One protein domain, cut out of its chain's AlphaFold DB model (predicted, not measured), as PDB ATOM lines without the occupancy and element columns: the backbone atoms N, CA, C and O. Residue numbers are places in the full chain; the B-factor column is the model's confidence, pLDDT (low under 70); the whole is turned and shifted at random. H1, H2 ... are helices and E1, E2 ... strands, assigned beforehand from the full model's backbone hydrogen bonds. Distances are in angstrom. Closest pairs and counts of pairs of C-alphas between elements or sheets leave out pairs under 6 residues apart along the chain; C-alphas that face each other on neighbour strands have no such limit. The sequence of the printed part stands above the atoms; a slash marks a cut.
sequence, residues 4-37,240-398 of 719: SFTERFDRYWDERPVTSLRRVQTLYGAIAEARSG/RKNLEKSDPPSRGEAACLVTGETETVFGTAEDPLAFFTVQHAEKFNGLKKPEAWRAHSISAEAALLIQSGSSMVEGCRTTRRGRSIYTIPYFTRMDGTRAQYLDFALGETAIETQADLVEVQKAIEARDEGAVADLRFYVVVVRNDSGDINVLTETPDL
ATOM      1  N   SER A   4     188.131 230.953 236.141       84.12
ATOM      2  CA  SER A   4     186.677 230.774 236.128       84.12
ATOM      3  C   SER A   4     186.234 229.956 234.908       84.12
ATOM      4  O   SER A   4     186.979 229.800 233.943       84.12
ATOM      5  N   PHE A   5     185.014 229.409 234.930       89.06
ATOM      6  CA  PHE A   5     184.469 228.697 233.766       89.06
ATOM      7  C   PHE A   5     184.445 229.595 232.519       89.06
ATOM      8  O   PHE A   5     184.817 229.139 231.446       89.06
ATOM      9  N   THR A   6     184.033 230.861 232.667       89.62
ATOM     10  CA  THR A   6     183.955 231.836 231.565       89.62
ATOM     11  C   THR A   6     185.318 232.049 230.918       89.62
ATOM     12  O   THR A   6     185.442 231.868 229.717       89.62
ATOM     13  N   GLU A   7     186.351 232.325 231.719       87.19
ATOM     14  CA  GLU A   7     187.717 232.521 231.210       87.19
ATOM     15  C   GLU A   7     188.236 231.277 230.465       87.19
ATOM     16  O   GLU A   7     188.815 231.399 229.388       87.19
ATOM     17  N   ARG A   8     187.955 230.065 230.975       87.56
ATOM     18  CA  ARG A   8     188.315 228.816 230.281       87.56
ATOM     19  C   ARG A   8     187.548 228.608 228.978       87.56
ATOM     20  O   ARG A   8     188.119 228.099 228.021       87.56
ATOM     21  N   PHE A   9     186.264 228.947 228.953       91.75
ATOM     22  CA  PHE A   9     185.443 228.834 227.750       91.75
ATOM     23  C   PHE A   9     185.943 229.785 226.655       91.75
ATOM     24  O   PHE A   9     186.134 229.358 225.517       91.75
ATOM     25  N   ASP A  10     186.235 231.036 227.020       89.38
ATOM     26  CA  ASP A  10     186.689 232.079 226.095       89.38
ATOM     27  C   ASP A  10     188.065 231.761 225.466       89.38
ATOM     28  O   ASP A  10     188.388 232.285 224.402       89.38
ATOM     29  N   ARG A  11     188.865 230.855 226.058       87.25
ATOM     30  CA  ARG A  11     190.101 230.329 225.438       87.25
ATOM     31  C   ARG A  11     189.823 229.514 224.172       87.25
ATOM     32  O   ARG A  11     190.630 229.526 223.248       87.25
ATOM     33  N   TYR A  12     188.713 228.779 224.143       88.81
ATOM     34  CA  TYR A  12     188.425 227.780 223.108       88.81
ATOM     35  C   TYR A  12     187.299 228.182 222.158       88.81
ATOM     36  O   TYR A  12     187.011 227.455 221.203       88.81
ATOM     37  N   TRP A  13     186.639 229.309 222.417       90.44
ATOM     38  CA  TRP A  13     185.488 229.749 221.648       90.44
ATOM     39  C   TRP A  13     185.670 231.168 221.110       90.44
ATOM     40  O   TRP A  13     186.011 232.088 221.846       90.44
ATOM     41  N   ASP A  14     185.401 231.348 219.813       82.62
ATOM     42  CA  ASP A  14     185.370 232.665 219.179       82.62
ATOM     43  C   ASP A  14     183.944 233.250 219.195       82.62
ATOM     44  O   ASP A  14     182.955 232.530 219.090       82.62
ATOM     45  N   GLU A  15     183.790 234.574 219.278       77.94
ATOM     46  CA  GLU A  15     182.465 235.232 219.322       77.94
ATOM     47  C   GLU A  15     181.648 235.093 218.013       77.94
ATOM     48  O   GLU A  15     180.610 235.743 217.836       77.94
ATOM     49  N   ARG A  16     182.099 234.288 217.040       81.62
ATOM     50  CA  ARG A  16     181.407 234.177 215.752       81.62
ATOM     51  C   ARG A  16     180.117 233.352 215.899       81.62
ATOM     52  O   ARG A  16     180.055 232.410 216.697       81.62
ATOM     53  N   PRO A  17     179.086 233.634 215.083       84.19
ATOM     54  CA  PRO A  17     177.818 232.917 215.160       84.19
ATOM     55  C   PRO A  17     177.963 231.414 214.910       84.19
ATOM     56  O   PRO A  17     178.813 230.958 214.139       84.19
ATOM     57  N   VAL A  18     177.094 230.625 215.532       85.62
ATOM     58  CA  VAL A  18     176.997 229.185 215.286       85.62
ATOM     59  C   VAL A  18     176.171 228.958 214.017       85.62
ATOM     60  O   VAL A  18     174.969 229.184 214.012       85.62
ATOM     61  N   THR A  19     176.818 228.544 212.925       83.75
ATOM     62  CA  THR A  19     176.175 228.423 211.596       83.75
ATOM     63  C   THR A  19     176.241 227.024 210.987       83.75
ATOM     64  O   THR A  19     175.765 226.812 209.875       83.75
ATOM     65  N   SER A  20     176.873 226.066 211.666       88.06
ATOM     66  CA  SER A  20     177.038 224.701 211.164       88.06
ATOM     67  C   SER A  20     177.155 223.702 212.303       88.06
ATOM     68  O   SER A  20     177.592 224.044 213.406       88.06
ATOM     69  N   LEU A  21     176.871 222.439 211.995       88.31
ATOM     70  CA  LEU A  21     177.050 221.317 212.909       88.31
ATOM     71  C   LEU A  21     178.467 221.259 213.490       88.31
ATOM     72  O   LEU A  21     178.637 220.975 214.671       88.31
ATOM     73  N   ARG A  22     179.497 221.560 212.687       89.19
ATOM     74  CA  ARG A  22     180.889 221.550 213.161       89.19
ATOM     75  C   ARG A  22     181.138 222.604 214.229       89.19
ATOM     76  O   ARG A  22     181.770 222.293 215.231       89.19
ATOM     77  N   ARG A  23     180.572 223.802 214.071       91.25
ATOM     78  CA  ARG A  23     180.648 224.843 215.105       91.25
ATOM     79  C   ARG A  23     179.862 224.455 216.360       91.25
ATOM     80  O   ARG A  23     180.384 224.652 217.448       91.25
ATOM     81  N   VAL A  24     178.682 223.839 216.232       92.94
ATOM     82  CA  VAL A  24     177.920 223.311 217.387       92.94
ATOM     83  C   VAL A  24     178.715 222.235 218.140       92.94
ATOM     84  O   VAL A  24     178.794 222.256 219.364       92.94
ATOM     85  N   GLN A  25     179.348 221.302 217.428       92.56
ATOM     86  CA  GLN A  25     180.154 220.248 218.051       92.56
ATOM     87  C   GLN A  25     181.394 220.818 218.757       92.56
ATOM     88  O   GLN A  25     181.694 220.415 219.879       92.56
ATOM     89  N   THR A  26     182.090 221.781 218.140       93.25
ATOM     90  CA  THR A  26     183.213 222.482 218.781       93.25
ATOM     91  C   THR A  26     182.758 223.303 219.989       93.25
ATOM     92  O   THR A  26     183.453 223.291 220.999       93.25
ATOM     93  N   LEU A  27     181.586 223.948 219.931       94.94
ATOM     94  CA  LEU A  27     181.003 224.682 221.060       94.94
ATOM     95  C   LEU A  27     180.855 223.780 222.286       94.94
ATOM     96  O   LEU A  27     181.270 224.131 223.385       94.94
ATOM     97  N   TYR A  28     180.295 222.591 222.081       94.50
ATOM     98  CA  TYR A  28     180.124 221.604 223.143       94.50
ATOM     99  C   TYR A  28     181.464 221.060 223.647       94.50
ATOM    100  O   TYR A  28     181.597 220.752 224.829       94.50
ATOM    101  N   GLY A  29     182.474 221.006 222.777       92.75
ATOM    102  CA  GLY A  29     183.866 220.793 223.161       92.75
ATOM    103  C   GLY A  29     184.398 221.860 224.107       92.75
ATOM    104  O   GLY A  29     184.915 221.528 225.167       92.75
ATOM    105  N   ALA A  30     184.219 223.134 223.761       94.00
ATOM    106  CA  ALA A  30     184.656 224.257 224.585       94.00
ATOM    107  C   ALA A  30     183.949 224.267 225.953       94.00
ATOM    108  O   ALA A  30     184.592 224.501 226.975       94.00
ATOM    109  N   ILE A  31     182.650 223.942 225.993       94.69
ATOM    110  CA  ILE A  31     181.896 223.766 227.247       94.69
ATOM    111  C   ILE A  31     182.484 222.615 228.079       94.69
ATOM    112  O   ILE A  31     182.731 222.786 229.274       94.69
ATOM    113  N   ALA A  32     182.751 221.458 227.462       90.62
ATOM    114  CA  ALA A  32     183.326 220.304 228.150       90.62
ATOM    115  C   ALA A  32     184.714 220.616 228.743       90.62
ATOM    116  O   ALA A  32     184.956 220.333 229.915       90.62
ATOM    117  N   GLU A  33     185.591 221.275 227.984       88.50
ATOM    118  CA  GLU A  33     186.911 221.699 228.470       88.50
ATOM    119  C   GLU A  33     186.806 222.747 229.591       88.50
ATOM    120  O   GLU A  33     187.536 222.688 230.586       88.50
ATOM    121  N   ALA A  34     185.843 223.670 229.506       90.06
ATOM    122  CA  ALA A  34     185.581 224.635 230.571       90.06
ATOM    123  C   ALA A  34     185.098 223.965 231.874       90.06
ATOM    124  O   ALA A  34     185.435 224.447 232.968       90.06
ATOM    125  N   ARG A  35     184.372 222.836 231.793       85.31
ATOM    126  CA  ARG A  35     183.963 222.021 232.956       85.31
ATOM    127  C   ARG A  35     185.133 221.312 233.628       85.31
ATOM    128  O   ARG A  35     185.181 221.274 234.856       85.31
ATOM    129  N   SER A  36     186.074 220.773 232.856       75.62
ATOM    130  CA  SER A  36     187.159 219.900 233.339       75.62
ATOM    131  C   SER A  36     188.231 220.583 234.204       75.62
ATOM    132  O   SER A  36     189.240 219.955 234.512       75.62
ATOM    133  N   GLY A  37     188.016 221.841 234.611       59.75
ATOM    134  CA  GLY A  37     188.955 222.717 235.311       59.75
ATOM    135  C   GLY A  37     189.969 222.020 236.222       59.75
ATOM    136  O   GLY A  37     189.613 221.367 237.199       59.75
ATOM    137  N   ARG A 240     195.200 209.547 209.940       86.50
ATOM    138  CA  ARG A 240     195.259 208.168 209.410       86.50
ATOM    139  C   ARG A 240     194.072 207.291 209.768       86.50
ATOM    140  O   ARG A 240     194.096 206.084 209.512       86.50
ATOM    141  N   LYS A 241     193.036 207.850 210.386       79.56
ATOM    142  CA  LYS A 241     191.877 207.063 210.798       79.56
ATOM    143  C   LYS A 241     191.198 206.432 209.575       79.56
ATOM    144  O   LYS A 241     190.898 207.108 208.598       79.56
ATOM    145  N   ASN A 242     190.942 205.122 209.651       76.44
ATOM    146  CA  ASN A 242     190.310 204.322 208.592       76.44
ATOM    147  C   ASN A 242     191.039 204.349 207.227       76.44
ATOM    148  O   ASN A 242     190.412 204.078 206.198       76.44
ATOM    149  N   LEU A 243     192.346 204.640 207.229       81.06
ATOM    150  CA  LEU A 243     193.232 204.524 206.070       81.06
ATOM    151  C   LEU A 243     194.042 203.226 206.119       81.06
ATOM    152  O   LEU A 243     194.361 202.712 207.199       81.06
ATOM    153  N   GLU A 244     194.409 202.706 204.949       83.44
ATOM    154  CA  GLU A 244     195.378 201.621 204.880       83.44
ATOM    155  C   GLU A 244     196.774 202.130 205.256       83.44
ATOM    156  O   GLU A 244     197.093 203.313 205.130       83.44
ATOM    157  N   LYS A 245     197.663 201.236 205.705       82.62
ATOM    158  CA  LYS A 245     199.044 201.632 206.042       82.62
ATOM    159  C   LYS A 245     199.795 202.226 204.843       82.62
ATOM    160  O   LYS A 245     200.684 203.050 205.053       82.62
ATOM    161  N   SER A 246     199.454 201.785 203.631       86.44
ATOM    162  CA  SER A 246     200.007 202.237 202.351       86.44
ATOM    163  C   SER A 246     199.480 203.593 201.889       86.44
ATOM    164  O   SER A 246     200.127 204.224 201.056       86.44
ATOM    165  N   ASP A 247     198.336 204.040 202.406       87.56
ATOM    166  CA  ASP A 247     197.758 205.320 202.020       87.56
ATOM    167  C   ASP A 247     198.542 206.489 202.636       87.56
ATOM    168  O   ASP A 247     199.008 206.401 203.784       87.56
ATOM    169  N   PRO A 248     198.666 207.619 201.913       89.69
ATOM    170  CA  PRO A 248     199.161 208.840 202.518       89.69
ATOM    171  C   PRO A 248     198.181 209.334 203.598       89.69
ATOM    172  O   PRO A 248     196.975 209.108 203.495       89.69
ATOM    173  N   PRO A 249     198.674 210.014 204.644       90.62
ATOM    174  CA  PRO A 249     197.822 210.611 205.670       90.62
ATOM    175  C   PRO A 249     196.899 211.682 205.065       90.62
ATOM    176  O   PRO A 249     197.331 212.478 204.234       90.62
ATOM    177  N   SER A 250     195.650 211.740 205.526       90.62
ATOM    178  CA  SER A 250     194.659 212.749 205.142       90.62
ATOM    179  C   SER A 250     194.895 214.061 205.893       90.62
ATOM    180  O   SER A 250     194.188 214.382 206.851       90.62
ATOM    181  N   ARG A 251     195.936 214.790 205.471       92.69
ATOM    182  CA  ARG A 251     196.306 216.116 205.984       92.69
ATOM    183  C   ARG A 251     196.801 217.048 204.874       92.69
ATOM    184  O   ARG A 251     197.352 216.572 203.879       92.69
ATOM    185  N   GLY A 252     196.674 218.355 205.079       93.44
ATOM    186  CA  GLY A 252     197.209 219.395 204.194       93.44
ATOM    187  C   GLY A 252     196.982 220.798 204.758       93.44
ATOM    188  O   GLY A 252     196.426 220.929 205.839       93.44
ATOM    189  N   GLU A 253     197.395 221.833 204.027       96.19
ATOM    190  CA  GLU A 253     197.144 223.237 204.386       96.19
ATOM    191  C   GLU A 253     195.835 223.718 203.748       96.19
ATOM    192  O   GLU A 253     195.688 223.668 202.520       96.19
ATOM    193  N   ALA A 254     194.878 224.168 204.561       94.50
ATOM    194  CA  ALA A 254     193.623 224.764 204.100       94.50
ATOM    195  C   ALA A 254     192.971 225.611 205.202       94.50
ATOM    196  O   ALA A 254     193.380 225.568 206.357       94.50
ATOM    197  N   ALA A 255     191.918 226.351 204.850       94.38
ATOM    198  CA  ALA A 255     191.077 227.008 205.843       94.38
ATOM    199  C   ALA A 255     190.281 225.970 206.654       94.38
ATOM    200  O   ALA A 255     189.571 225.142 206.072       94.38
ATOM    201  N   CYS A 256     190.373 226.016 207.982       92.88
ATOM    202  CA  CYS A 256     189.571 225.181 208.870       92.88
ATOM    203  C   CYS A 256     188.080 225.561 208.780       92.88
ATOM    204  O   CYS A 256     187.724 226.736 208.827       92.88
ATOM    205  N   LEU A 257     187.180 224.578 208.686       89.81
ATOM    206  CA  LEU A 257     185.728 224.800 208.587       89.81
ATOM    207  C   LEU A 257     185.117 225.455 209.834       89.81
ATOM    208  O   LEU A 257     184.009 225.984 209.767       89.81
ATOM    209  N   VAL A 258     185.809 225.388 210.973       90.69
ATOM    210  CA  VAL A 258     185.334 225.929 212.252       90.69
ATOM    211  C   VAL A 258     185.872 227.342 212.473       90.69
ATOM    212  O   VAL A 258     185.076 228.270 212.638       90.69
ATOM    213  N   THR A 259     187.198 227.512 212.425       88.56
ATOM    214  CA  THR A 259     187.897 228.777 212.725       88.56
ATOM    215  C   THR A 259     188.070 229.670 211.494       88.56
ATOM    216  O   THR A 259     188.281 230.874 211.613       88.56
ATOM    217  N   GLY A 260     187.971 229.128 210.277       90.06
ATOM    218  CA  GLY A 260     188.242 229.841 209.023       90.06
ATOM    219  C   GLY A 260     189.716 230.204 208.799       90.06
ATOM    220  O   GLY A 260     190.044 230.769 207.756       90.06
ATOM    221  N   GLU A 261     190.599 229.897 209.748       92.19
ATOM    222  CA  GLU A 261     192.027 230.193 209.665       92.19
ATOM    223  C   GLU A 261     192.738 229.172 208.776       92.19
ATOM    224  O   GLU A 261     192.331 228.013 208.695       92.19
ATOM    225  N   THR A 262     193.764 229.623 208.047       95.06
ATOM    226  CA  THR A 262     194.564 228.742 207.186       95.06
ATOM    227  C   THR A 262     195.668 228.108 208.008       95.06
ATOM    228  O   THR A 262     196.552 228.810 208.493       95.06
ATOM    229  N   GLU A 263     195.607 226.790 208.134       95.31
ATOM    230  CA  GLU A 263     196.497 225.992 208.971       95.31
ATOM    231  C   GLU A 263     196.551 224.540 208.472       95.31
ATOM    232  O   GLU A 263     195.877 224.157 207.502       95.31
ATOM    233  N   THR A 264     197.331 223.703 209.159       95.06
ATOM    234  CA  THR A 264     197.319 222.262 208.930       95.06
ATOM    235  C   THR A 264     195.974 221.669 209.360       95.06
ATOM    236  O   THR A 264     195.587 221.708 210.528       95.06
ATOM    237  N   VAL A 265     195.275 221.047 208.412       94.81
ATOM    238  CA  VAL A 265     193.953 220.444 208.604       94.81
ATOM    239  C   VAL A 265     193.952 218.943 208.334       94.81
ATOM    240  O   VAL A 265     194.788 218.412 207.598       94.81
ATOM    241  N   PHE A 266     192.958 218.260 208.893       91.44
ATOM    242  CA  PHE A 266     192.784 216.815 208.874       91.44
ATOM    243  C   PHE A 266     191.407 216.452 208.322       91.44
ATOM    244  O   PHE A 266     190.401 217.038 208.706       91.44
ATOM    245  N   GLY A 267     191.362 215.443 207.450       84.19
ATOM    246  CA  GLY A 267     190.125 214.991 206.799       84.19
ATOM    247  C   GLY A 267     189.435 213.808 207.458       84.19
ATOM    248  O   GLY A 267     188.362 213.402 207.024       84.19
ATOM    249  N   THR A 268     190.082 213.202 208.453       80.50
ATOM    250  CA  THR A 268     189.628 211.957 209.087       80.50
ATOM    251  C   THR A 268     189.406 212.113 210.590       80.50
ATOM    252  O   THR A 268     189.454 211.128 211.330       80.50
ATOM    253  N   ALA A 269     189.159 213.347 211.042       77.62
ATOM    254  CA  ALA A 269     188.782 213.641 212.417       77.62
ATOM    255  C   ALA A 269     187.520 212.848 212.811       77.62
ATOM    256  O   ALA A 269     186.575 212.720 212.033       77.62
ATOM    257  N   GLU A 270     187.528 212.260 214.010       75.06
ATOM    258  CA  GLU A 270     186.343 211.598 214.561       75.06
ATOM    259  C   GLU A 270     185.293 212.634 214.949       75.06
ATOM    260  O   GLU A 270     185.634 213.700 215.456       75.06
ATOM    261  N   ASP A 271     184.028 212.306 214.697       76.19
ATOM    262  CA  ASP A 271     182.895 213.127 215.082       76.19
ATOM    263  C   ASP A 271     181.827 212.297 215.801       76.19
ATOM    264  O   ASP A 271     181.694 211.111 215.477       76.19
ATOM    265  N   PRO A 272     181.071 212.895 216.744       73.69
ATOM    266  CA  PRO A 272     180.096 212.182 217.573       73.69
ATOM    267  C   PRO A 272     179.019 211.449 216.771       73.69
ATOM    268  O   PRO A 272     178.503 210.429 217.210       73.69
ATOM    269  N   LEU A 273     178.697 211.964 215.582       75.50
ATOM    270  CA  LEU A 273     177.639 211.446 214.717       75.50
ATOM    271  C   LEU A 273     178.186 210.505 213.633       75.50
ATOM    272  O   LEU A 273     177.427 209.939 212.849       75.50
ATOM    273  N   ALA A 274     179.510 210.345 213.587       73.25
ATOM    274  CA  ALA A 274     180.278 209.606 212.599       73.25
ATOM    275  C   ALA A 274     179.964 209.941 211.121       73.25
ATOM    276  O   ALA A 274     180.323 209.163 210.232       73.25
ATOM    277  N   PHE A 275     179.377 211.110 210.834       67.25
ATOM    278  CA  PHE A 275     178.931 211.513 209.490       67.25
ATOM    279  C   PHE A 275     180.060 211.610 208.479       67.25
ATOM    280  O   PHE A 275     179.890 211.299 207.301       67.25
ATOM    281  N   PHE A 276     181.226 212.043 208.942       59.88
ATOM    282  CA  PHE A 276     182.388 212.241 208.088       59.88
ATOM    283  C   PHE A 276     183.404 211.125 208.293       59.88
ATOM    284  O   PHE A 276     184.548 211.205 207.834       59.88
ATOM    285  N   THR A 277     182.985 210.035 208.950       54.06
ATOM    286  CA  THR A 277     183.798 208.836 208.976       54.06
ATOM    287  C   THR A 277     183.857 208.231 207.581       54.06
ATOM    288  O   THR A 277     182.903 208.147 206.811       54.06
ATOM    289  N   VAL A 278     185.067 207.820 207.250       51.28
ATOM    290  CA  VAL A 278     185.556 207.439 205.928       51.28
ATOM    291  C   VAL A 278     184.826 206.225 205.297       51.28
ATOM    292  O   VAL A 278     185.189 205.768 204.214       51.28
ATOM    293  N   GLN A 279     183.801 205.672 205.952       51.47
ATOM    294  CA  GLN A 279     182.936 204.632 205.389       51.47
ATOM    295  C   GLN A 279     181.979 205.179 204.314       51.47
ATOM    296  O   GLN A 279     181.609 204.438 203.412       51.47
ATOM    297  N   HIS A 280     181.681 206.485 204.303       51.84
ATOM    298  CA  HIS A 280     180.768 207.095 203.321       51.84
ATOM    299  C   HIS A 280     181.402 207.475 201.971       51.84
ATOM    300  O   HIS A 280     180.693 207.915 201.063       51.84
ATOM    301  N   ALA A 281     182.721 207.300 201.805       46.91
ATOM    302  CA  ALA A 281     183.451 207.718 200.600       46.91
ATOM    303  C   ALA A 281     182.922 207.072 199.301       46.91
ATOM    304  O   ALA A 281     183.064 207.648 198.225       46.91
ATOM    305  N   GLU A 282     182.261 205.915 199.393       46.94
ATOM    306  CA  GLU A 282     181.706 205.201 198.235       46.94
ATOM    307  C   GLU A 282     180.531 205.931 197.560       46.94
ATOM    308  O   GLU A 282     180.205 205.625 196.413       46.94
ATOM    309  N   LYS A 283     179.915 206.928 198.217       50.16
ATOM    310  CA  LYS A 283     178.735 207.633 197.683       50.16
ATOM    311  C   LYS A 283     179.060 208.850 196.803       50.16
ATOM    312  O   LYS A 283     178.174 209.319 196.092       50.16
ATOM    313  N   PHE A 284     180.308 209.335 196.774       53.59
ATOM    314  CA  PHE A 284     180.712 210.486 195.950       53.59
ATOM    315  C   PHE A 284     181.819 210.109 194.965       53.59
ATOM    316  O   PHE A 284     182.962 209.851 195.342       53.59
ATOM    317  N   ASN A 285     181.483 210.104 193.674       44.44
ATOM    318  CA  ASN A 285     182.411 209.729 192.612       44.44
ATOM    319  C   ASN A 285     183.624 210.687 192.601       44.44
ATOM    320  O   ASN A 285     183.487 211.859 192.259       44.44
ATOM    321  N   GLY A 286     184.802 210.194 193.006       56.06
ATOM    322  CA  GLY A 286     186.053 210.963 193.068       56.06
ATOM    323  C   GLY A 286     186.551 211.345 194.468       56.06
ATOM    324  O   GLY A 286     187.675 211.835 194.574       56.06
ATOM    325  N   LEU A 287     185.794 211.089 195.543       62.22
ATOM    326  CA  LEU A 287     186.228 211.429 196.903       62.22
ATOM    327  C   LEU A 287     187.153 210.338 197.470       62.22
ATOM    328  O   LEU A 287     186.715 209.276 197.908       62.22
ATOM    329  N   LYS A 288     188.468 210.581 197.435       75.06
ATOM    330  CA  LYS A 288     189.473 209.655 197.975       75.06
ATOM    331  C   LYS A 288     189.681 209.893 199.467       75.06
ATOM    332  O   LYS A 288     189.892 211.026 199.888       75.06
ATOM    333  N   LYS A 289     189.732 208.812 200.252       78.19
ATOM    334  CA  LYS A 289     189.961 208.850 201.709       78.19
ATOM    335  C   LYS A 289     191.172 209.714 202.132       78.19
ATOM    336  O   LYS A 289     191.016 210.539 203.033       78.19
ATOM    337  N   PRO A 290     192.339 209.624 201.460       85.69
ATOM    338  CA  PRO A 290     193.501 210.460 201.786       85.69
ATOM    339  C   PRO A 290     193.364 211.937 201.394       85.69
ATOM    340  O   PRO A 290     194.188 212.757 201.779       85.69
ATOM    341  N   GLU A 291     192.356 212.291 200.598       86.31
ATOM    342  CA  GLU A 291     192.105 213.659 200.131       86.31
ATOM    343  C   GLU A 291     190.899 214.298 200.835       86.31
ATOM    344  O   GLU A 291     190.527 215.426 200.511       86.31
ATOM    345  N   ALA A 292     190.304 213.605 201.817       84.31
ATOM    346  CA  ALA A 292     189.125 214.070 202.548       84.31
ATOM    347  C   ALA A 292     189.342 215.435 203.222       84.31
ATOM    348  O   ALA A 292     188.404 216.220 203.298       84.31
ATOM    349  N   TRP A 293     190.579 215.766 203.611       87.94
ATOM    350  CA  TRP A 293     190.938 217.055 204.222       87.94
ATOM    351  C   TRP A 293     190.634 218.263 203.327       87.94
ATOM    352  O   TRP A 293     190.521 219.373 203.829       87.94
ATOM    353  N   ARG A 294     190.476 218.066 202.010       86.25
ATOM    354  CA  ARG A 294     190.111 219.140 201.070       86.25
ATOM    355  C   ARG A 294     188.632 219.508 201.121       86.25
ATOM    356  O   ARG A 294     188.289 220.651 200.858       86.25
ATOM    357  N   ALA A 295     187.770 218.530 201.386       80.31
ATOM    358  CA  ALA A 295     186.324 218.732 201.496       80.31
ATOM    359  C   ALA A 295     185.894 218.915 202.957       80.31
ATOM    360  O   ALA A 295     184.889 219.557 203.242       80.31
ATOM    361  N   HIS A 296     186.670 218.346 203.874       83.69
ATOM    362  CA  HIS A 296     186.428 218.367 205.297       83.69
ATOM    363  C   HIS A 296     187.691 218.805 206.044       83.69
ATOM    364  O   HIS A 296     188.386 218.000 206.655       83.69
ATOM    365  N   SER A 297     188.022 220.090 205.933       90.12
ATOM    366  CA  SER A 297     189.213 220.688 206.533       90.12
ATOM    367  C   SER A 297     188.966 221.044 208.000       90.12
ATOM    368  O   SER A 297     188.347 222.059 208.303       90.12
ATOM    369  N   ILE A 298     189.433 220.216 208.934       91.38
ATOM    370  CA  ILE A 298     189.322 220.480 210.380       91.38
ATOM    371  C   ILE A 298     190.716 220.583 210.990       91.38
ATOM    372  O   ILE A 298     191.541 219.703 210.764       91.38
ATOM    373  N   SER A 299     190.986 221.640 211.752       94.00
ATOM    374  CA  SER A 299     192.258 221.804 212.463       94.00
ATOM    375  C   SER A 299     192.416 220.823 213.621       94.00
ATOM    376  O   SER A 299     191.453 220.171 214.034       94.00
ATOM    377  N   ALA A 300     193.635 220.695 214.153       92.62
ATOM    378  CA  ALA A 300     193.880 219.809 215.288       92.62
ATOM    379  C   ALA A 300     193.012 220.210 216.491       92.62
ATOM    380  O   ALA A 300     192.284 219.375 217.021       92.62
ATOM    381  N   GLU A 301     193.024 221.490 216.866       91.81
ATOM    382  CA  GLU A 301     192.261 222.014 218.002       91.81
ATOM    383  C   GLU A 301     190.755 221.802 217.832       91.81
ATOM    384  O   GLU A 301     190.105 221.247 218.719       91.81
ATOM    385  N   ALA A 302     190.202 222.130 216.659       92.62
ATOM    386  CA  ALA A 302     188.788 221.904 216.379       92.62
ATOM    387  C   ALA A 302     188.418 220.411 216.460       92.62
ATOM    388  O   ALA A 302     187.379 220.068 217.024       92.62
ATOM    389  N   ALA A 303     189.269 219.513 215.950       91.25
ATOM    390  CA  ALA A 303     189.053 218.068 216.048       91.25
ATOM    391  C   ALA A 303     189.096 217.565 217.499       91.25
ATOM    392  O   ALA A 303     188.342 216.658 217.853       91.25
ATOM    393  N   LEU A 304     189.972 218.135 218.329       90.50
ATOM    394  CA  LEU A 304     190.086 217.803 219.746       90.50
ATOM    395  C   LEU A 304     188.867 218.280 220.532       90.50
ATOM    396  O   LEU A 304     188.282 217.484 221.258       90.50
ATOM    397  N   LEU A 305     188.410 219.511 220.300       91.94
ATOM    398  CA  LEU A 305     187.186 220.033 220.906       91.94
ATOM    399  C   LEU A 305     185.962 219.192 220.513       91.94
ATOM    400  O   LEU A 305     185.185 218.791 221.377       91.94
ATOM    401  N   ILE A 306     185.817 218.838 219.231       90.50
ATOM    402  CA  ILE A 306     184.743 217.938 218.771       90.50
ATOM    403  C   ILE A 306     184.774 216.606 219.540       90.50
ATOM    404  O   ILE A 306     183.723 216.100 219.931       90.50
ATOM    405  N   GLN A 307     185.964 216.047 219.785       86.31
ATOM    406  CA  GLN A 307     186.116 214.815 220.563       86.31
ATOM    407  C   GLN A 307     185.706 215.017 222.024       86.31
ATOM    408  O   GLN A 307     184.919 214.215 222.530       86.31
ATOM    409  N   SER A 308     186.163 216.089 222.672       87.06
ATOM    410  CA  SER A 308     185.834 216.409 224.067       87.06
ATOM    411  C   SER A 308     184.332 216.606 224.292       87.06
ATOM    412  O   SER A 308     183.780 216.124 225.279       87.06
ATOM    413  N   GLY A 309     183.637 217.234 223.338       88.94
ATOM    414  CA  GLY A 309     182.195 217.489 223.405       88.94
ATOM    415  C   GLY A 309     181.302 216.276 223.117       88.94
ATOM    416  O   GLY A 309     180.083 216.370 223.268       88.94
ATOM    417  N   SER A 310     181.867 215.133 222.706       86.88
ATOM    418  CA  SER A 310     181.085 214.018 222.145       86.88
ATOM    419  C   SER A 310     180.006 213.486 223.081       86.88
ATOM    420  O   SER A 310     178.879 213.263 222.646       86.88
ATOM    421  N   SER A 311     180.319 213.314 224.368       86.12
ATOM    422  CA  SER A 311     179.353 212.809 225.352       86.12
ATOM    423  C   SER A 311     178.193 213.777 225.576       86.12
ATOM    424  O   SER A 311     177.067 213.339 225.787       86.12
ATOM    425  N   MET A 312     178.448 215.088 225.510       90.25
ATOM    426  CA  MET A 312     177.400 216.098 225.665       90.25
ATOM    427  C   MET A 312     176.497 216.162 224.427       90.25
ATOM    428  O   MET A 312     175.283 216.281 224.566       90.25
ATOM    429  N   VAL A 313     177.068 216.022 223.224       91.81
ATOM    430  CA  VAL A 313     176.289 215.923 221.977       91.81
ATOM    431  C   VAL A 313     175.432 214.655 221.963       91.81
ATOM    432  O   VAL A 313     174.252 214.723 221.629       91.81
ATOM    433  N   GLU A 314     175.988 213.509 222.366       89.19
ATOM    434  CA  GLU A 314     175.232 212.251 222.469       89.19
ATOM    435  C   GLU A 314     174.147 212.318 223.555       89.19
ATOM    436  O   GLU A 314     173.084 211.731 223.389       89.19
ATOM    437  N   GLY A 315     174.358 213.098 224.620       90.25
ATOM    438  CA  GLY A 315     173.331 213.391 225.624       90.25
ATOM    439  C   GLY A 315     172.121 214.168 225.089       90.25
ATOM    440  O   GLY A 315     171.086 214.183 225.740       90.25
ATOM    441  N   CYS A 316     172.218 214.775 223.900       92.75
ATOM    442  CA  CYS A 316     171.114 215.472 223.226       92.75
ATOM    443  C   CYS A 316     170.372 214.580 222.206       92.75
ATOM    444  O   CYS A 316     169.630 215.085 221.354       92.75
ATOM    445  N   ARG A 317     170.624 213.266 222.224       91.25
ATOM    446  CA  ARG A 317     170.045 212.293 221.295       91.25
ATOM    447  C   ARG A 317     168.773 211.673 221.860       91.25
ATOM    448  O   ARG A 317     168.786 211.070 222.925       91.25
ATOM    449  N   THR A 318     167.722 211.669 221.052       89.94
ATOM    450  CA  THR A 318     166.490 210.912 221.301       89.94
ATOM    451  C   THR A 318     166.257 209.892 220.188       89.94
ATOM    452  O   THR A 318     166.939 209.889 219.156       89.94
ATOM    453  N   THR A 319     165.319 208.963 220.394       85.44
ATOM    454  CA  THR A 319     164.946 207.970 219.377       85.44
ATOM    455  C   THR A 319     163.470 208.091 219.032       85.44
ATOM    456  O   THR A 319     162.617 207.935 219.899       85.44
ATOM    457  N   ARG A 320     163.156 208.285 217.746       79.00
ATOM    458  CA  ARG A 320     161.777 208.350 217.238       79.00
ATOM    459  C   ARG A 320     161.630 207.494 215.986       79.00
ATOM    460  O   ARG A 320     162.284 207.738 214.973       79.00
ATOM    461  N   ARG A 321     160.748 206.489 216.042       75.31
ATOM    462  CA  ARG A 321     160.441 205.568 214.923       75.31
ATOM    463  C   ARG A 321     161.690 204.929 214.290       75.31
ATOM    464  O   ARG A 321     161.872 204.963 213.079       75.31
ATOM    465  N   GLY A 322     162.595 204.409 215.120       77.00
ATOM    466  CA  GLY A 322     163.834 203.768 214.652       77.00
ATOM    467  C   GLY A 322     164.901 204.732 214.108       77.00
ATOM    468  O   GLY A 322     165.932 204.282 213.614       77.00
ATOM    469  N   ARG A 323     164.684 206.049 214.214       83.50
ATOM    470  CA  ARG A 323     165.645 207.093 213.836       83.50
ATOM    471  C   ARG A 323     166.212 207.746 215.086       83.50
ATOM    472  O   ARG A 323     165.505 207.904 216.079       83.50
ATOM    473  N   SER A 324     167.481 208.123 215.027       87.75
ATOM    474  CA  SER A 324     168.121 208.944 216.056       87.75
ATOM    475  C   SER A 324     167.926 210.408 215.696       87.75
ATOM    476  O   SER A 324     168.222 210.797 214.568       87.75
ATOM    477  N   ILE A 325     167.417 211.200 216.632       89.12
ATOM    478  CA  ILE A 325     167.235 212.636 216.447       89.12
ATOM    479  C   ILE A 325     168.124 213.352 217.452       89.12
ATOM    480  O   ILE A 325     167.963 213.196 218.658       89.12
ATOM    481  N   TYR A 326     169.071 214.128 216.949       91.88
ATOM    482  CA  TYR A 326     169.920 214.992 217.756       91.88
ATOM    483  C   TYR A 326     169.298 216.374 217.757       91.88
ATOM    484  O   TYR A 326     169.144 216.947 216.684       91.88
ATOM    485  N   THR A 327     168.931 216.896 218.926       92.31
ATOM    486  CA  THR A 327     168.419 218.269 219.047       92.31
ATOM    487  C   THR A 327     169.306 219.048 219.997       92.31
ATOM    488  O   THR A 327     169.176 218.940 221.212       92.31
ATOM    489  N   ILE A 328     170.263 219.780 219.434       94.50
ATOM    490  CA  ILE A 328     171.390 220.332 220.183       94.50
ATOM    491  C   ILE A 328     171.140 221.826 220.442       94.50
ATOM    492  O   ILE A 328     171.163 222.600 219.477       94.50
ATOM    493  N   PRO A 329     170.870 222.255 221.690       95.12
ATOM    494  CA  PRO A 329     170.631 223.660 221.999       95.12
ATOM    495  C   PRO A 329     171.904 224.509 221.906       95.12
ATOM    496  O   PRO A 329     172.989 224.105 222.311       95.12
ATOM    497  N   TYR A 330     171.775 225.724 221.394       95.19
ATOM    498  CA  TYR A 330     172.850 226.710 221.335       95.19
ATOM    499  C   TYR A 330     172.256 228.119 221.307       95.19
ATOM    500  O   TYR A 330     171.109 228.297 220.914       95.19
ATOM    501  N   PHE A 331     173.020 229.142 221.687       93.19
ATOM    502  CA  PHE A 331     172.601 230.526 221.451       93.19
ATOM    503  C   PHE A 331     173.202 231.050 220.144       93.19
ATOM    504  O   PHE A 331     174.357 230.755 219.828       93.19
ATOM    505  N   THR A 332     172.456 231.869 219.397       88.50
ATOM    506  CA  THR A 332     172.935 232.503 218.147       88.50
ATOM    507  C   THR A 332     174.256 233.255 218.340       88.50
ATOM    508  O   THR A 332     175.122 233.250 217.461       88.50
ATOM    509  N   ARG A 333     174.420 233.867 219.519       87.50
ATOM    510  CA  ARG A 333     175.677 234.411 220.037       87.50
ATOM    511  C   ARG A 333     176.035 233.696 221.326       87.50
ATOM    512  O   ARG A 333     175.226 233.663 222.251       87.50
ATOM    513  N   MET A 334     177.244 233.163 221.378       91.75
ATOM    514  CA  MET A 334     177.767 232.444 222.531       91.75
ATOM    515  C   MET A 334     178.824 233.289 223.239       91.75
ATOM    516  O   MET A 334     179.674 233.889 222.587       91.75
ATOM    517  N   ASP A 335     178.757 233.288 224.565       91.56
ATOM    518  CA  ASP A 335     179.752 233.822 225.493       91.56
ATOM    519  C   ASP A 335     179.869 232.857 226.687       91.56
ATOM    520  O   ASP A 335     179.048 231.938 226.836       91.56
ATOM    521  N   GLY A 336     180.871 233.038 227.550       91.88
ATOM    522  CA  GLY A 336     181.064 232.131 228.679       91.88
ATOM    523  C   GLY A 336     179.917 232.116 229.701       91.88
ATOM    524  O   GLY A 336     179.763 231.123 230.409       91.88
ATOM    525  N   THR A 337     179.068 233.148 229.775       92.50
ATOM    526  CA  THR A 337     177.870 233.143 230.638       92.50
ATOM    527  C   THR A 337     176.765 232.270 230.042       92.50
ATOM    528  O   THR A 337     176.221 231.404 230.724       92.50
ATOM    529  N   ARG A 338     176.477 232.424 228.750       93.94
ATOM    530  CA  ARG A 338     175.524 231.591 228.004       93.94
ATOM    531  C   ARG A 338     175.966 230.132 227.946       93.94
ATOM    532  O   ARG A 338     175.137 229.232 228.063       93.94
ATOM    533  N   ALA A 339     177.271 229.891 227.841       94.88
ATOM    534  CA  ALA A 339     177.848 228.559 227.954       94.88
ATOM    535  C   ALA A 339     177.549 227.927 229.325       94.88
ATOM    536  O   ALA A 339     177.121 226.779 229.365       94.88
ATOM    537  N   GLN A 340     177.664 228.678 230.431       93.62
ATOM    538  CA  GLN A 340     177.261 228.193 231.762       93.62
ATOM    539  C   GLN A 340     175.760 227.905 231.859       93.62
ATOM    540  O   GLN A 340     175.365 226.969 232.551       93.62
ATOM    541  N   TYR A 341     174.912 228.695 231.192       94.62
ATOM    542  CA  TYR A 341     173.467 228.454 231.186       94.62
ATOM    543  C   TYR A 341     173.116 227.136 230.495       94.62
ATOM    544  O   TYR A 341     172.373 226.345 231.074       94.62
ATOM    545  N   LEU A 342     173.685 226.873 229.311       94.88
ATOM    546  CA  LEU A 342     173.519 225.587 228.622       94.88
ATOM    547  C   LEU A 342     174.084 224.439 229.450       94.88
ATOM    548  O   LEU A 342     173.424 223.418 229.616       94.88
ATOM    549  N   ASP A 343     175.285 224.623 229.994       94.38
ATOM    550  CA  ASP A 343     175.960 223.621 230.805       94.38
ATOM    551  C   ASP A 343     175.110 223.178 231.998       94.38
ATOM    552  O   ASP A 343     174.928 221.982 232.242       94.38
ATOM    553  N   PHE A 344     174.551 224.157 232.710       93.12
ATOM    554  CA  PHE A 344     173.650 223.916 233.822       93.12
ATOM    555  C   PHE A 344     172.354 223.245 233.359       93.12
ATOM    556  O   PHE A 344     171.964 222.231 233.930       93.12
ATOM    557  N   ALA A 345     171.683 223.789 232.338       93.88
ATOM    558  CA  ALA A 345     170.385 223.284 231.895       93.88
ATOM    559  C   ALA A 345     170.477 221.821 231.429       93.88
ATOM    560  O   ALA A 345     169.665 220.992 231.825       93.88
ATOM    561  N   LEU A 346     171.526 221.476 230.680       92.31
ATOM    562  CA  LEU A 346     171.800 220.101 230.249       92.31
ATOM    563  C   LEU A 346     172.274 219.187 231.390       92.31
ATOM    564  O   LEU A 346     172.216 217.969 231.262       92.31
ATOM    565  N   GLY A 347     172.792 219.753 232.482       89.00
ATOM    566  CA  GLY A 347     173.156 219.002 233.684       89.00
ATOM    567  C   GLY A 347     171.953 218.629 234.553       89.00
ATOM    568  O   GLY A 347     171.969 217.572 235.180       89.00
ATOM    569  N   GLU A 348     170.918 219.471 234.578       88.69
ATOM    570  CA  GLU A 348     169.697 219.248 235.367       88.69
ATOM    571  C   GLU A 348     168.604 218.491 234.603       88.69
ATOM    572  O   GLU A 348     167.764 217.836 235.219       88.69
ATOM    573  N   THR A 349     168.596 218.572 233.271       87.62
ATOM    574  CA  THR A 349     167.565 217.955 232.430       87.62
ATOM    575  C   THR A 349     168.130 216.753 231.682       87.62
ATOM    576  O   THR A 349     168.925 216.895 230.756       87.62
ATOM    577  N   ALA A 350     167.679 215.551 232.051       87.00
ATOM    578  CA  ALA A 350     167.905 214.361 231.240       87.00
ATOM    579  C   ALA A 350     167.005 214.426 229.997       87.00
ATOM    580  O   ALA A 350     165.786 214.460 230.124       87.00
ATOM    581  N   ILE A 351     167.607 214.461 228.809       87.62
ATOM    582  CA  ILE A 351     166.873 214.493 227.541       87.62
ATOM    583  C   ILE A 351     166.549 213.051 227.139       87.62
ATOM    584  O   ILE A 351     167.413 212.323 226.651       87.62
ATOM    585  N   GLU A 352     165.303 212.631 227.346       87.62
ATOM    586  CA  GLU A 352     164.792 211.319 226.929       87.62
ATOM    587  C   GLU A 352     163.924 211.433 225.665       87.62
ATOM    588  O   GLU A 352     163.920 210.548 224.802       87.62
ATOM    589  N   THR A 353     163.227 212.560 225.527       87.75
ATOM    590  CA  THR A 353     162.312 212.913 224.437       87.75
ATOM    591  C   THR A 353     162.612 214.318 223.918       87.75
ATOM    592  O   THR A 353     163.326 215.092 224.556       87.75
ATOM    593  N   GLN A 354     162.101 214.685 222.735       86.19
ATOM    594  CA  GLN A 354     162.309 216.058 222.255       86.19
ATOM    595  C   GLN A 354     161.498 217.067 223.087       86.19
ATOM    596  O   GLN A 354     161.904 218.222 223.194       86.19
ATOM    597  N   ALA A 355     160.401 216.642 223.725       87.75
ATOM    598  CA  ALA A 355     159.633 217.479 224.649       87.75
ATOM    599  C   ALA A 355     160.478 218.037 225.810       87.75
ATOM    600  O   ALA A 355     160.226 219.163 226.242       87.75
ATOM    601  N   ASP A 356     161.518 217.323 226.257       90.44
ATOM    602  CA  ASP A 356     162.392 217.755 227.361       90.44
ATOM    603  C   ASP A 356     163.169 219.045 227.043       90.44
ATOM    604  O   ASP A 356     163.658 219.732 227.939       90.44
ATOM    605  N   LEU A 357     163.231 219.457 225.773       90.00
ATOM    606  CA  LEU A 357     163.803 220.747 225.376       90.00
ATOM    607  C   LEU A 357     163.003 221.940 225.911       90.00
ATOM    608  O   LEU A 357     163.565 223.018 226.101       90.00
ATOM    609  N   VAL A 358     161.709 221.755 226.181       93.25
ATOM    610  CA  VAL A 358     160.891 222.763 226.867       93.25
ATOM    611  C   VAL A 358     161.401 222.963 228.298       93.25
ATOM    612  O   VAL A 358     161.463 224.104 228.755       93.25
ATOM    613  N   GLU A 359     161.845 221.899 228.975       93.75
ATOM    614  CA  GLU A 359     162.455 221.983 230.309       93.75
ATOM    615  C   GLU A 359     163.842 222.626 230.260       93.75
ATOM    616  O   GLU A 359     164.138 223.502 231.076       93.75
ATOM    617  N   VAL A 360     164.657 222.293 229.251       92.88
ATOM    618  CA  VAL A 360     165.939 222.980 229.004       92.88
ATOM    619  C   VAL A 360     165.714 224.483 228.827       92.88
ATOM    620  O   VAL A 360     166.403 225.292 229.453       92.88
ATOM    621  N   GLN A 361     164.722 224.877 228.021       93.69
ATOM    622  CA  GLN A 361     164.384 226.285 227.837       93.69
ATOM    623  C   GLN A 361     163.920 226.931 229.147       93.69
ATOM    624  O   GLN A 361     164.440 227.985 229.500       93.69
ATOM    625  N   LYS A 362     163.014 226.307 229.909       93.62
ATOM    626  CA  LYS A 362     162.561 226.837 231.209       93.62
ATOM    627  C   LYS A 362     163.714 227.017 232.202       93.62
ATOM    628  O   LYS A 362     163.755 228.015 232.919       93.62
ATOM    629  N   ALA A 363     164.668 226.085 232.238       93.94
ATOM    630  CA  ALA A 363     165.846 226.174 233.102       93.94
ATOM    631  C   ALA A 363     166.757 227.367 232.749       93.94
ATOM    632  O   ALA A 363     167.412 227.931 233.638       93.94
ATOM    633  N   ILE A 364     166.780 227.756 231.469       94.44
ATOM    634  CA  ILE A 364     167.455 228.958 230.968       94.44
ATOM    635  C   ILE A 364     166.626 230.211 231.287       94.44
ATOM    636  O   ILE A 364     167.176 231.151 231.857       94.44
ATOM    637  N   GLU A 365     165.316 230.217 231.014       93.38
ATOM    638  CA  GLU A 365     164.405 231.343 231.312       93.38
ATOM    639  C   GLU A 365     164.432 231.724 232.792       93.38
ATOM    640  O   GLU A 365     164.463 232.902 233.134       93.38
ATOM    641  N   ALA A 366     164.489 230.729 233.680       92.56
ATOM    642  CA  ALA A 366     164.575 230.944 235.122       92.56
ATOM    643  C   ALA A 366     165.855 231.687 235.559       92.56
ATOM    644  O   ALA A 366     165.906 232.214 236.671       92.56
ATOM    645  N   ARG A 367     166.895 231.710 234.716       90.12
ATOM    646  CA  ARG A 367     168.148 232.450 234.948       90.12
ATOM    647  C   ARG A 367     168.158 233.797 234.255       90.12
ATOM    648  O   ARG A 367     168.555 234.782 234.869       90.12
ATOM    649  N   ASP A 368     167.769 233.801 232.986       91.31
ATOM    650  CA  ASP A 368     167.716 234.981 232.137       91.31
ATOM    651  C   ASP A 368     166.603 234.807 231.096       91.31
ATOM    652  O   ASP A 368     166.776 234.158 230.062       91.31
ATOM    653  N   GLU A 369     165.452 235.414 231.376       89.56
ATOM    654  CA  GLU A 369     164.286 235.432 230.488       89.56
ATOM    655  C   GLU A 369     164.635 236.004 229.101       89.56
ATOM    656  O   GLU A 369     164.146 235.520 228.081       89.56
ATOM    657  N   GLY A 370     165.541 236.988 229.042       88.31
ATOM    658  CA  GLY A 370     165.960 237.623 227.795       88.31
ATOM    659  C   GLY A 370     166.861 236.740 226.929       88.31
ATOM    660  O   GLY A 370     166.885 236.907 225.708       88.31
ATOM    661  N   ALA A 371     167.573 235.777 227.523       88.62
ATOM    662  CA  ALA A 371     168.484 234.900 226.791       88.62
ATOM    663  C   ALA A 371     167.749 233.982 225.804       88.62
ATOM    664  O   ALA A 371     168.292 233.631 224.756       88.62
ATOM    665  N   VAL A 372     166.501 233.613 226.098       89.81
ATOM    666  CA  VAL A 372     165.741 232.649 225.288       89.81
ATOM    667  C   VAL A 372     165.361 233.171 223.910       89.81
ATOM    668  O   VAL A 372     165.219 232.379 222.981       89.81
ATOM    669  N   ALA A 373     165.320 234.491 223.721       88.69
ATOM    670  CA  ALA A 373     165.166 235.082 222.394       88.69
ATOM    671  C   ALA A 373     166.290 234.659 221.423       88.69
ATOM    672  O   ALA A 373     166.054 234.537 220.217       88.69
ATOM    673  N   ASP A 374     167.487 234.373 221.945       90.62
ATOM    674  CA  ASP A 374     168.654 233.925 221.180       90.62
ATOM    675  C   ASP A 374     168.854 232.401 221.210       90.62
ATOM    676  O   ASP A 374     169.749 231.904 220.523       90.62
ATOM    677  N   LEU A 375     168.065 231.656 221.994       93.62
ATOM    678  CA  LEU A 375     168.177 230.200 222.093       93.62
ATOM    679  C   LEU A 375     167.657 229.546 220.811       93.62
ATOM    680  O   LEU A 375     166.554 229.833 220.341       93.62
ATOM    681  N   ARG A 376     168.466 228.657 220.249       93.75
ATOM    682  CA  ARG A 376     168.191 227.893 219.039       93.75
ATOM    683  C   ARG A 376     168.515 226.425 219.239       93.75
ATOM    684  O   ARG A 376     169.258 226.056 220.143       93.75
ATOM    685  N   PHE A 377     167.995 225.591 218.353       93.50
ATOM    686  CA  PHE A 377     168.266 224.164 218.324       93.50
ATOM    687  C   PHE A 377     168.796 223.768 216.952       93.50
ATOM    688  O   PHE A 377     168.263 224.166 215.916       93.50
ATOM    689  N   TYR A 378     169.874 222.991 216.953       93.31
ATOM    690  CA  TYR A 378     170.403 222.347 215.761       93.31
ATOM    691  C   TYR A 378     169.848 220.930 215.709       93.31
ATOM    692  O   TYR A 378     170.188 220.111 216.568       93.31
ATOM    693  N   VAL A 379     168.983 220.642 214.735       91.19
ATOM    694  CA  VAL A 379     168.363 219.323 214.603       91.19
ATOM    695  C   VAL A 379     169.014 218.519 213.496       91.19
ATOM    696  O   VAL A 379     169.120 218.974 212.359       91.19
ATOM    697  N   VAL A 380     169.399 217.284 213.821       89.31
ATOM    698  CA  VAL A 380     169.831 216.299 212.831       89.31
ATOM    699  C   VAL A 380     169.083 214.989 213.022       89.31
ATOM    700  O   VAL A 380     169.118 214.391 214.098       89.31
ATOM    701  N   VAL A 381     168.435 214.519 211.958       87.19
ATOM    702  CA  VAL A 381     167.742 213.228 211.922       87.19
ATOM    703  C   VAL A 381     168.601 212.219 211.181       87.19
ATOM    704  O   VAL A 381     168.980 212.418 210.026       87.19
ATOM    705  N   VAL A 382     168.883 211.106 211.849       85.69
ATOM    706  CA  VAL A 382     169.823 210.090 211.391       85.69
ATOM    707  C   VAL A 382     169.176 208.716 211.431       85.69
ATOM    708  O   VAL A 382     168.551 208.327 212.419       85.69
ATOM    709  N   ARG A 383     169.395 207.931 210.379       80.38
ATOM    710  CA  ARG A 383     169.105 206.497 210.366       80.38
ATOM    711  C   ARG A 383     170.413 205.716 210.331       80.38
ATOM    712  O   ARG A 383     171.294 206.039 209.542       80.38
ATOM    713  N   ASN A 384     170.542 204.710 211.190       74.94
ATOM    714  CA  ASN A 384     171.707 203.829 211.218       74.94
ATOM    715  C   ASN A 384     171.306 202.439 210.713       74.94
ATOM    716  O   ASN A 384     170.714 201.651 211.449       74.94
ATOM    717  N   ASP A 385     171.648 202.149 209.460       69.12
ATOM    718  CA  ASP A 385     171.338 200.884 208.800       69.12
ATOM    719  C   ASP A 385     172.545 199.935 208.916       69.12
ATOM    720  O   ASP A 385     173.313 199.750 207.978       69.12
ATOM    721  N   SER A 386     172.737 199.321 210.090       63.88
ATOM    722  CA  SER A 386     173.840 198.369 210.352       63.88
ATOM    723  C   SER A 386     175.255 198.933 210.138       63.88
ATOM    724  O   SER A 386     176.148 198.230 209.664       63.88
ATOM    725  N   GLY A 387     175.477 200.190 210.525       63.00
ATOM    726  CA  GLY A 387     176.751 200.892 210.354       63.00
ATOM    727  C   GLY A 387     176.730 201.913 209.219       63.00
ATOM    728  O   GLY A 387     177.556 202.822 209.227       63.00
ATOM    729  N   ASP A 388     175.755 201.830 208.308       66.38
ATOM    730  CA  ASP A 388     175.533 202.862 207.300       66.38
ATOM    731  C   ASP A 388     174.668 203.983 207.875       66.38
ATOM    732  O   ASP A 388     173.441 203.894 207.963       66.38
ATOM    733  N   ILE A 389     175.335 205.061 208.272       74.44
ATOM    734  CA  ILE A 389     174.698 206.272 208.779       74.44
ATOM    735  C   ILE A 389     174.156 207.098 207.603       74.44
ATOM    736  O   ILE A 389     174.892 207.515 206.710       74.44
ATOM    737  N   ASN A 390     172.847 207.330 207.585       75.69
ATOM    738  CA  ASN A 390     172.168 208.170 206.606       75.69
ATOM    739  C   ASN A 390     171.583 209.391 207.320       75.69
ATOM    740  O   ASN A 390     170.715 209.247 208.183       75.69
ATOM    741  N   VAL A 391     172.045 210.585 206.948       80.25
ATOM    742  CA  VAL A 391     171.429 211.848 207.371       80.25
ATOM    743  C   VAL A 391     170.168 212.049 206.538       80.25
ATOM    744  O   VAL A 391     170.244 212.102 205.312       80.25
ATOM    745  N   LEU A 392     169.015 212.089 207.201       79.50
ATOM    746  CA  LEU A 392     167.719 212.303 206.557       79.50
ATOM    747  C   LEU A 392     167.401 213.796 206.468       79.50
ATOM    748  O   LEU A 392     167.013 214.272 205.406       79.50
ATOM    749  N   THR A 393     167.640 214.519 207.565       82.81
ATOM    750  CA  THR A 393     167.343 215.948 207.694       82.81
ATOM    751  C   THR A 393     168.403 216.618 208.558       82.81
ATOM    752  O   THR A 393     168.830 216.053 209.566       82.81
ATOM    753  N   GLU A 394     168.802 217.827 208.177       87.00
ATOM    754  CA  GLU A 394     169.657 218.718 208.956       87.00
ATOM    755  C   GLU A 394     169.037 220.116 208.914       87.00
ATOM    756  O   GLU A 394     168.986 220.738 207.852       87.00
ATOM    757  N   THR A 395     168.550 220.589 210.060       87.62
ATOM    758  CA  THR A 395     167.860 221.875 210.171       87.62
ATOM    759  C   THR A 395     168.481 222.693 211.304       87.62
ATOM    760  O   THR A 395     168.309 222.346 212.478       87.62
ATOM    761  N   PRO A 396     169.240 223.755 210.986       88.56
ATOM    762  CA  PRO A 396     169.709 224.707 211.982       88.56
ATOM    763  C   PRO A 396     168.598 225.693 212.381       88.56
ATOM    764  O   PRO A 396     167.568 225.790 211.726       88.56
ATOM    765  N   ASP A 397     168.875 226.479 213.421       89.44
ATOM    766  CA  ASP A 397     168.122 227.700 213.781       89.44
ATOM    767  C   ASP A 397     166.639 227.484 214.158       89.44
ATOM    768  O   ASP A 397     165.804 228.373 214.009       89.44
ATOM    769  N   LEU A 398     166.303 226.312 214.707       91.88
ATOM    770  CA  LEU A 398     164.964 226.055 215.249       91.88
ATOM    771  C   LEU A 398     164.774 226.716 216.618       91.88
ATOM    772  O   LEU A 398     165.739 226.890 217.357       91.88
TER     773      LEU A 398
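Overview. This is residues 4 to 37 and 240 to 398 of the 719 residues of an uncharacterized protein of Haloferax sp. Atlit-16N (UniProt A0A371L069). What does the model look like? A long, twisted four-stranded sheet, E3 to E6, makes one part with H7, H8 and H9, while a smaller lobe holds the hairpin E1 E2 with H3 and H4. Between them sits H2, with H5 and H6 packed on it and H1 folded back on it. What is printed? There are 193 residues, with nine named helices and six named strands in the order H1 H2 E1 E2 H3 H4 H5 H6 E3 E4 H7 H8 H9 E5 E6. The class is mixed, the sheets E3 E4 E5 E6 and E1 E2 are antiparallel, and the whole is compact, with a radius of gyration of the C-alphas of 17.2 A and spans of 55 by 41 by 25 A.

Along the chain. What comes before the cut? H1, residues 5 to 12, begins at C-alpha 5 (184.469, 228.697, 233.766), and H2, residues 21 to 35, is 21.2 A long. What follows it? E1 is 251 to 255, E2 262 to 266, H3 278 to 283, H4 289 to 294, H5 300 to 308 and H6 310 to 314. E3 is 317 to 320, E4 323 to 331 at 25.6 A, H7 336 to 348 at 18.4 A, H8 354 to 365 at 17.9 A and H9 369 to 374. E5, 375 to 385, spans 32.3 A, and E6, 388 to 398, spans 26.7 A and ends at C-alpha 398 (164.964, 226.055, 215.249).

Arrangement. What touches the hub? H2 and H1 form a helical hairpin, opposite ways at a steep tilt of 44 degrees, with the C-alphas of Arg 8 and Ala 34 closest at 5.0 A. H2 also touches H5, closest C-alphas Gly 29 and Leu 305 at 4.1 A, H6, Tyr 28 and Met 312 at 6.6 A, and only just H7, with 3 pairs of C-alphas within 8 A, Ile 31 and Ala 339 closest at 6.3 A. How is the large sheet built? N 318 and O 325, 2.8 A, N 326 and O 380, 2.9 A, and N 381 and O 393, 2.9 A, are within hydrogen-bond range across E3 E4, E4 E5 and E5 E6. H8 is on it over E4 and E5, at a height over the sheet of 9.9 A, and touches H7, Ala 345 and Val 360 closest at 5.3 A between C-alphas, and H9, Glu 365 and Val 372 at 6.3 A. And the small sheet? N 252 and O 265 are 3.1 A apart, and the closest C-alphas of E1 and H4 are those of Arg 251 and Trp 293, 5.7 A. H3 is close to H4 but not clearly touching, with C-alphas 278 and 289 closest at 6.3 A. How do the helix backbones fare? Each O i to N i+4 pair is within hydrogen-bond range in H2, H5, H6 and H7, against 3 of 4 in H1, 6 of 8 in H8 and 0 of 2 in H3, H4 and H9, whose O i to N i+3 pairs within range are 1, 2 and 2 of 3.

Size, cuts and confidence. How far does it reach? The two C-alphas farthest apart are those of Ser 246 and Glu 369, 56.3 A. Where are the cut and the long link? Residues 38 to 239 are not printed, with C-alphas 37 and 240 30.4 A apart, and the link from E2 to H3, 11 residues, is long. Where is confidence low? pLDDT is under 70 at residue 37, residues 275 to 287 and residues 385 to 388.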